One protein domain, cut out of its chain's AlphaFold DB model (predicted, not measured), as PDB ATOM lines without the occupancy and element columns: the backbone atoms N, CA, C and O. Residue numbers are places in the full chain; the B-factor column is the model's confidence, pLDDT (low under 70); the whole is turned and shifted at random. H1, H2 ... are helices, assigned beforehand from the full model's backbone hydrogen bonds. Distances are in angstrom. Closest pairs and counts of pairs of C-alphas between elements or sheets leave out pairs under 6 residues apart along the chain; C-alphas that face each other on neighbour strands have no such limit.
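This is residues 209 to 261 of the 643 residues of an uncharacterized protein of Nitrosospira sp. 56-18 (UniProt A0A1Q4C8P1). Three longer helices, H1, H2 and H5, make a loose triangle, with H5 crossing H2 steeply, while the short H3 and H4 turn the backbone near the end of H2 and the beginning of H1. The longest helix is H2, and after H5 residues 257 to 261 form a tail. The printed part has 53 residues, with five named helices in the order H1, H2, H3, H4, H5, and no named strand; its class is all helix. The whole is compact, with a radius of gyration of the C-alphas of 9.8 A and spans of 27, 22 and 15 A.

Begin with H1, residues 209 to 218, and go on to H2, residues 224 to 236: they form a helical hairpin and only just touch, with 3 pairs of C-alphas within 8 A. The closest C-alphas are those of Leu 215 and Leu 227, 7.1 A apart; H2 touches H1 with residues 227 to 230 alone, at a steep tilt of 41 degrees, opposite ways. H3, residues 239 to 242, and H4, residues 244 to 247, touch only at the corner, and only just, with 3 pairs within 8 A; the closest C-alphas are those of Leu 240 and Leu 247, 5.3 A apart. Look next at H5, residues 250 to 256, which touches H2 at a steep tilt of 57 degrees, opposite ways; the closest C-alphas, of Glu 226 and Ala 254, are 5.0 A apart. H1 and H4 are near each other, while H3 and H5 are apart. Every O i to N i+4 pair is within hydrogen-bond range in H1, H2 and H5; H3 and H4 are too short for such a pair.

Find C-alpha 209 at (-13.514, -33.924, 17.315), where H1 begins its 14.3 A. H2 runs 18.6 A from C-alpha 224 at (-16.798, -45.882, 29.899). H3 and H4 measure 5.1 A and 4.9 A, and H5, 9.8 A long, ends at C-alpha 256, (-18.116, -57.445, 21.830).

The two C-alphas farthest apart, of Thr 222 and Val 242, are 27.5 A apart. The printed part has no cut, and the links from H1 to H2, H2 to H3, H3 to H4 and H4 to H5 are tight. Mean pLDDT of the printed part is 81.5; look for values under 70 at residues 238 to 243.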
ATOM      1  N   GLN A 209     -12.365 -34.564  16.681       85.19
ATOM      2  CA  GLN A 209     -13.514 -33.924  17.315       85.19
ATOM      3  C   GLN A 209     -14.834 -34.530  16.825       85.19
ATOM      4  O   GLN A 209     -15.684 -34.866  17.654       85.19
ATOM      5  N   GLN A 210     -15.002 -34.702  15.512       88.19
ATOM      6  CA  GLN A 210     -16.173 -35.325  14.893       88.19
ATOM      7  C   GLN A 210     -16.288 -36.799  15.285       88.19
ATOM      8  O   GLN A 210     -17.366 -37.237  15.687       88.19
ATOM      9  N   VAL A 211     -15.176 -37.542  15.288       88.06
ATOM     10  CA  VAL A 211     -15.157 -38.943  15.733       88.06
ATOM     11  C   VAL A 211     -15.514 -39.058  17.217       88.06
ATOM     12  O   VAL A 211     -16.338 -39.884  17.607       88.06
ATOM     13  N   SER A 212     -14.962 -38.193  18.070       86.88
ATOM     14  CA  SER A 212     -15.298 -38.151  19.498       86.88
ATOM     15  C   SER A 212     -16.767 -37.786  19.736       86.88
ATOM     16  O   SER A 212     -17.403 -38.361  20.623       86.88
ATOM     17  N   ALA A 213     -17.329 -36.862  18.949       88.00
ATOM     18  CA  ALA A 213     -18.748 -36.514  19.002       88.00
ATOM     19  C   ALA A 213     -19.634 -37.703  18.599       88.00
ATOM     20  O   ALA A 213     -20.571 -38.035  19.328       88.00
ATOM     21  N   PHE A 214     -19.284 -38.400  17.515       90.19
ATOM     22  CA  PHE A 214     -19.957 -39.628  17.101       90.19
ATOM     23  C   PHE A 214     -19.926 -40.687  18.214       90.19
ATOM     24  O   PHE A 214     -20.970 -41.145  18.667       90.19
ATOM     25  N   LEU A 215     -18.750 -41.021  18.756       88.94
ATOM     26  CA  LEU A 215     -18.638 -42.060  19.788       88.94
ATOM     27  C   LEU A 215     -19.431 -41.732  21.063       88.94
ATOM     28  O   LEU A 215     -19.967 -42.638  21.693       88.94
ATOM     29  N   LYS A 216     -19.534 -40.454  21.445       86.94
ATOM     30  CA  LYS A 216     -20.337 -40.016  22.603       86.94
ATOM     31  C   LYS A 216     -21.845 -40.099  22.368       86.94
ATOM     32  O   LYS A 216     -22.589 -40.210  23.338       86.94
ATOM     33  N   THR A 217     -22.291 -39.988  21.117       86.12
ATOM     34  CA  THR A 217     -23.711 -40.153  20.766       86.12
ATOM     35  C   THR A 217     -24.071 -41.632  20.660       86.12
ATOM     36  O   THR A 217     -25.069 -42.056  21.237       86.12
ATOM     37  N   ALA A 218     -23.201 -42.431  20.040       85.50
ATOM     38  CA  ALA A 218     -23.416 -43.858  19.833       85.50
ATOM     39  C   ALA A 218     -23.226 -44.720  21.100       85.50
ATOM     40  O   ALA A 218     -23.907 -45.733  21.264       85.50
ATOM     41  N   ILE A 219     -22.314 -44.345  22.008       84.38
ATOM     42  CA  ILE A 219     -22.018 -45.088  23.246       84.38
ATOM     43  C   ILE A 219     -22.500 -44.282  24.451       84.38
ATOM     44  O   ILE A 219     -22.038 -43.169  24.709       84.38
ATOM     45  N   LYS A 220     -23.402 -44.869  25.244       82.12
ATOM     46  CA  LYS A 220     -23.909 -44.237  26.471       82.12
ATOM     47  C   LYS A 220     -22.773 -43.986  27.468       82.12
ATOM     48  O   LYS A 220     -21.892 -44.823  27.657       82.12
ATOM     49  N   TRP A 221     -22.858 -42.870  28.193       77.12
ATOM     50  CA  TRP A 221     -21.855 -42.449  29.183       77.12
ATOM     51  C   TRP A 221     -21.600 -43.468  30.310       77.12
ATOM     52  O   TRP A 221     -20.528 -43.451  30.908       77.12
ATOM     53  N   THR A 222     -22.536 -44.385  30.573       78.06
ATOM     54  CA  THR A 222     -22.389 -45.481  31.548       78.06
ATOM     55  C   THR A 222     -21.409 -46.575  31.102       78.06
ATOM     56  O   THR A 222     -20.940 -47.347  31.933       78.06
ATOM     57  N   HIS A 223     -21.043 -46.632  29.818       85.81
ATOM     58  CA  HIS A 223     -20.168 -47.656  29.233       85.81
ATOM     59  C   HIS A 223     -18.743 -47.126  28.983       85.81
ATOM     60  O   HIS A 223     -18.176 -47.252  27.898       85.81
ATOM     61  N   LEU A 224     -18.121 -46.526  30.006       84.19
ATOM     62  CA  LEU A 224     -16.798 -45.882  29.899       84.19
ATOM     63  C   LEU A 224     -15.688 -46.813  29.376       84.19
ATOM     64  O   LEU A 224     -14.795 -46.363  28.657       84.19
ATOM     65  N   ASN A 225     -15.736 -48.103  29.716       85.62
ATOM     66  CA  ASN A 225     -14.759 -49.083  29.231       85.62
ATOM     67  C   ASN A 225     -14.914 -49.362  27.729       85.62
ATOM     68  O   ASN A 225     -13.910 -49.505  27.031       85.62
ATOM     69  N   GLU A 226     -16.148 -49.391  27.222       87.50
ATOM     70  CA  GLU A 226     -16.427 -49.519  25.787       87.50
ATOM     71  C   GLU A 226     -15.960 -48.266  25.050       87.50
ATOM     72  O   GLU A 226     -15.269 -48.374  24.044       87.50
ATOM     73  N   LEU A 227     -16.205 -47.074  25.605       86.19
ATOM     74  CA  LEU A 227     -15.721 -45.825  25.019       86.19
ATOM     75  C   LEU A 227     -14.184 -45.774  24.930       86.19
ATOM     76  O   LEU A 227     -13.638 -45.322  23.924       86.19
ATOM     77  N   LYS A 228     -13.468 -46.255  25.957       86.25
ATOM     78  CA  LYS A 228     -11.996 -46.361  25.923       86.25
ATOM     79  C   LYS A 228     -11.518 -47.310  24.820       86.25
ATOM     80  O   LYS A 228     -10.559 -46.993  24.123       86.25
ATOM     81  N   ARG A 229     -12.192 -48.447  24.639       85.81
ATOM     82  CA  ARG A 229     -11.871 -49.415  23.578       85.81
ATOM     83  C   ARG A 229     -12.190 -48.882  22.192       85.81
ATOM     84  O   ARG A 229     -11.346 -48.987  21.315       85.81
ATOM     85  N   ALA A 230     -13.341 -48.244  22.023       87.19
ATOM     86  CA  ALA A 230     -13.727 -47.592  20.779       87.19
ATOM     87  C   ALA A 230     -12.668 -46.579  20.326       87.19
ATOM     88  O   ALA A 230     -12.233 -46.611  19.180       87.19
ATOM     89  N   LYS A 231     -12.173 -45.742  21.247       85.56
ATOM     90  CA  LYS A 231     -11.069 -44.812  20.963       85.56
ATOM     91  C   LYS A 231      -9.771 -45.522  20.579       85.56
ATOM     92  O   LYS A 231      -9.072 -45.048  19.694       85.56
ATOM     93  N   LYS A 232      -9.453 -46.648  21.228       84.06
ATOM     94  CA  LYS A 232      -8.276 -47.459  20.883       84.06
ATOM     95  C   LYS A 232      -8.387 -48.033  19.466       84.06
ATOM     96  O   LYS A 232      -7.421 -47.936  18.727       84.06
ATOM     97  N   ILE A 233      -9.550 -48.570  19.094       83.44
ATOM     98  CA  ILE A 233      -9.821 -49.116  17.754       83.44
ATOM     99  C   ILE A 233      -9.678 -48.018  16.691       83.44
ATOM    100  O   ILE A 233      -8.961 -48.201  15.717       83.44
ATOM    101  N   VAL A 234     -10.289 -46.847  16.913       83.38
ATOM    102  CA  VAL A 234     -10.169 -45.690  16.002       83.38
ATOM    103  C   VAL A 234      -8.713 -45.264  15.814       83.38
ATOM    104  O   VAL A 234      -8.296 -45.006  14.694       83.38
ATOM    105  N   ALA A 235      -7.926 -45.217  16.890       77.38
ATOM    106  CA  ALA A 235      -6.513 -44.850  16.804       77.38
ATOM    107  C   ALA A 235      -5.648 -45.908  16.089       77.38
ATOM    108  O   ALA A 235      -4.536 -45.601  15.674       77.38
ATOM    109  N   GLN A 236      -6.124 -47.153  15.992       74.19
ATOM    110  CA  GLN A 236      -5.418 -48.253  15.333       74.19
ATOM    111  C   GLN A 236      -5.761 -48.385  13.847       74.19
ATOM    112  O   GLN A 236      -4.929 -48.898  13.109       74.19
ATOM    113  N   ILE A 237      -6.948 -47.933  13.425       75.44
ATOM    114  CA  ILE A 237      -7.443 -48.057  12.049       75.44
ATOM    115  C   ILE A 237      -7.798 -46.653  11.525       75.44
ATOM    116  O   ILE A 237      -8.947 -46.215  11.671       75.44
ATOM    117  N   PRO A 238      -6.824 -45.919  10.950       66.88
ATOM    118  CA  PRO A 238      -7.019 -44.582  10.385       66.88
ATOM    119  C   PRO A 238      -8.207 -44.469   9.421       66.88
ATOM    120  O   PRO A 238      -8.919 -43.462   9.418       66.88
ATOM    121  N   GLU A 239      -8.484 -45.524   8.652       68.44
ATOM    122  CA  GLU A 239      -9.545 -45.610   7.642       68.44
ATOM    123  C   GLU A 239     -10.947 -45.389   8.237       68.44
ATOM    124  O   GLU A 239     -11.856 -44.931   7.543       68.44
ATOM    125  N   LEU A 240     -11.132 -45.635   9.542       69.44
ATOM    126  CA  LEU A 240     -12.390 -45.371  10.253       69.44
ATOM    127  C   LEU A 240     -12.774 -43.888  10.273       69.44
ATOM    128  O   LEU A 240     -13.952 -43.562  10.416       69.44
ATOM    129  N   THR A 241     -11.797 -42.991  10.144       61.28
ATOM    130  CA  THR A 241     -12.039 -41.541  10.080       61.28
ATOM    131  C   THR A 241     -12.444 -41.079   8.678       61.28
ATOM    132  O   THR A 241     -13.162 -40.089   8.531       61.28
ATOM    133  N   VAL A 242     -12.043 -41.834   7.651       63.00
ATOM    134  CA  VAL A 242     -12.381 -41.597   6.241       63.00
ATOM    135  C   VAL A 242     -13.739 -42.219   5.897       63.00
ATOM    136  O   VAL A 242     -14.474 -41.674   5.081       63.00
ATOM    137  N   LEU A 243     -14.121 -43.319   6.557       69.19
ATOM    138  CA  LEU A 243     -15.318 -44.106   6.247       69.19
ATOM    139  C   LEU A 243     -16.341 -44.087   7.403       69.19
ATOM    140  O   LEU A 243     -16.416 -45.055   8.170       69.19
ATOM    141  N   PRO A 244     -17.198 -43.047   7.518       74.62
ATOM    142  CA  PRO A 244     -18.253 -42.963   8.531       74.62
ATOM    143  C   PRO A 244     -19.115 -44.224   8.666       74.62
ATOM    144  O   PRO A 244     -19.515 -44.572   9.775       74.62
ATOM    145  N   MET A 245     -19.366 -44.950   7.569       77.12
ATOM    146  CA  MET A 245     -20.089 -46.227   7.609       77.12
ATOM    147  C   MET A 245     -19.396 -47.252   8.522       77.12
ATOM    148  O   MET A 245     -20.058 -47.890   9.337       77.12
ATOM    149  N   LEU A 246     -18.072 -47.394   8.435       78.50
ATOM    150  CA  LEU A 246     -17.317 -48.332   9.270       78.50
ATOM    151  C   LEU A 246     -17.190 -47.847  10.710       78.50
ATOM    152  O   LEU A 246     -17.182 -48.660  11.635       78.50
ATOM    153  N   LEU A 247     -17.180 -46.529  10.922       83.31
ATOM    154  CA  LEU A 247     -17.214 -45.954  12.262       83.31
ATOM    155  C   LEU A 247     -18.451 -46.425  13.052       83.31
ATOM    156  O   LEU A 247     -18.363 -46.632  14.264       83.31
ATOM    157  N   THR A 248     -19.572 -46.712  12.377       83.19
ATOM    158  CA  THR A 248     -20.777 -47.280  13.015       83.19
ATOM    159  C   THR A 248     -20.593 -48.690  13.588       83.19
ATOM    160  O   THR A 248     -21.365 -49.108  14.456       83.19
ATOM    161  N   LEU A 249     -19.557 -49.422  13.163       82.56
ATOM    162  CA  LEU A 249     -19.226 -50.753  13.681       82.56
ATOM    163  C   LEU A 249     -18.473 -50.679  15.013       82.56
ATOM    164  O   LEU A 249     -18.574 -51.595  15.831       82.56
ATOM    165  N   VAL A 250     -17.750 -49.584  15.259       86.31
ATOM    166  CA  VAL A 250     -16.855 -49.423  16.413       86.31
ATOM    167  C   VAL A 250     -17.567 -49.612  17.760       86.31
ATOM    168  O   VAL A 250     -17.035 -50.352  18.593       86.31
ATOM    169  N   PRO A 251     -18.765 -49.042  18.012       86.00
ATOM    170  CA  PRO A 251     -19.508 -49.316  19.243       86.00
ATOM    171  C   PRO A 251     -19.775 -50.811  19.465       86.00
ATOM    172  O   PRO A 251     -19.624 -51.307  20.581       86.00
ATOM    173  N   LYS A 252     -20.117 -51.548  18.400       85.38
ATOM    174  CA  LYS A 252     -20.393 -52.990  18.477       85.38
ATOM    175  C   LYS A 252     -19.123 -53.793  18.753       85.38
ATOM    176  O   LYS A 252     -19.148 -54.662  19.619       85.38
ATOM    177  N   LEU A 253     -18.013 -53.470  18.086       86.44
ATOM    178  CA  LEU A 253     -16.702 -54.087  18.336       86.44
ATOM    179  C   LEU A 253     -16.245 -53.876  19.785       86.44
ATOM    180  O   LEU A 253     -15.839 -54.819  20.469       86.44
ATOM    181  N   ALA A 254     -16.380 -52.644  20.281       85.44
ATOM    182  CA  ALA A 254     -16.009 -52.287  21.643       85.44
ATOM    183  C   ALA A 254     -16.820 -53.062  22.697       85.44
ATOM    184  O   ALA A 254     -16.240 -53.548  23.678       85.44
ATOM    185  N   ALA A 255     -18.131 -53.212  22.471       85.94
ATOM    186  CA  ALA A 255     -19.029 -53.997  23.317       85.94
ATOM    187  C   ALA A 255     -18.713 -55.504  23.259       85.94
ATOM    188  O   ALA A 255     -18.614 -56.154  24.302       85.94
ATOM    189  N   ALA A 256     -18.469 -56.042  22.058       83.88
ATOM    190  CA  ALA A 256     -18.116 -57.445  21.830       83.88
ATOM    191  C   ALA A 256     -16.705 -57.818  22.324       83.88
ATOM    192  O   ALA A 256     -16.376 -58.998  22.413       83.88
ATOM    193  N   LYS A 257     -15.883 -56.827  22.700       83.94
ATOM    194  CA  LYS A 257     -14.489 -57.011  23.143       83.94
ATOM    195  C   LYS A 257     -13.590 -57.639  22.068       83.94
ATOM    196  O   LYS A 257     -12.630 -58.319  22.418       83.94
ATOM    197  N   LEU A 258     -13.911 -57.415  20.798       80.44
ATOM    198  CA  LEU A 258     -13.131 -57.910  19.669       80.44
ATOM    199  C   LEU A 258     -12.072 -56.879  19.277       80.44
ATOM    200  O   LEU A 258     -12.340 -55.675  19.286       80.44
ATOM    201  N   ASP A 259     -10.883 -57.363  18.935       73.12
ATOM    202  CA  ASP A 259      -9.818 -56.541  18.371       73.12
ATOM    203  C   ASP A 259      -9.945 -56.562  16.841       73.12
ATOM    204  O   ASP A 259      -9.918 -57.632  16.238       73.12
ATOM    205  N   ALA A 260     -10.073 -55.386  16.227       79.31
ATOM    206  CA  ALA A 260      -9.946 -55.199  14.783       79.31
ATOM    207  C   ALA A 260      -8.653 -54.423  14.525       79.31
ATOM    208  O   ALA A 260      -8.407 -53.415  15.193       79.31
ATOM    209  N   ARG A 261      -7.814 -54.909  13.607       77.94
ATOM    210  CA  ARG A 261      -6.476 -54.351  13.360       77.94
ATOM    211  C   ARG A 261      -6.396 -53.537  12.082       77.94
ATOM    212  O   ARG A 261      -5.538 -52.669  11.995       77.94
TER     213      ARG A 261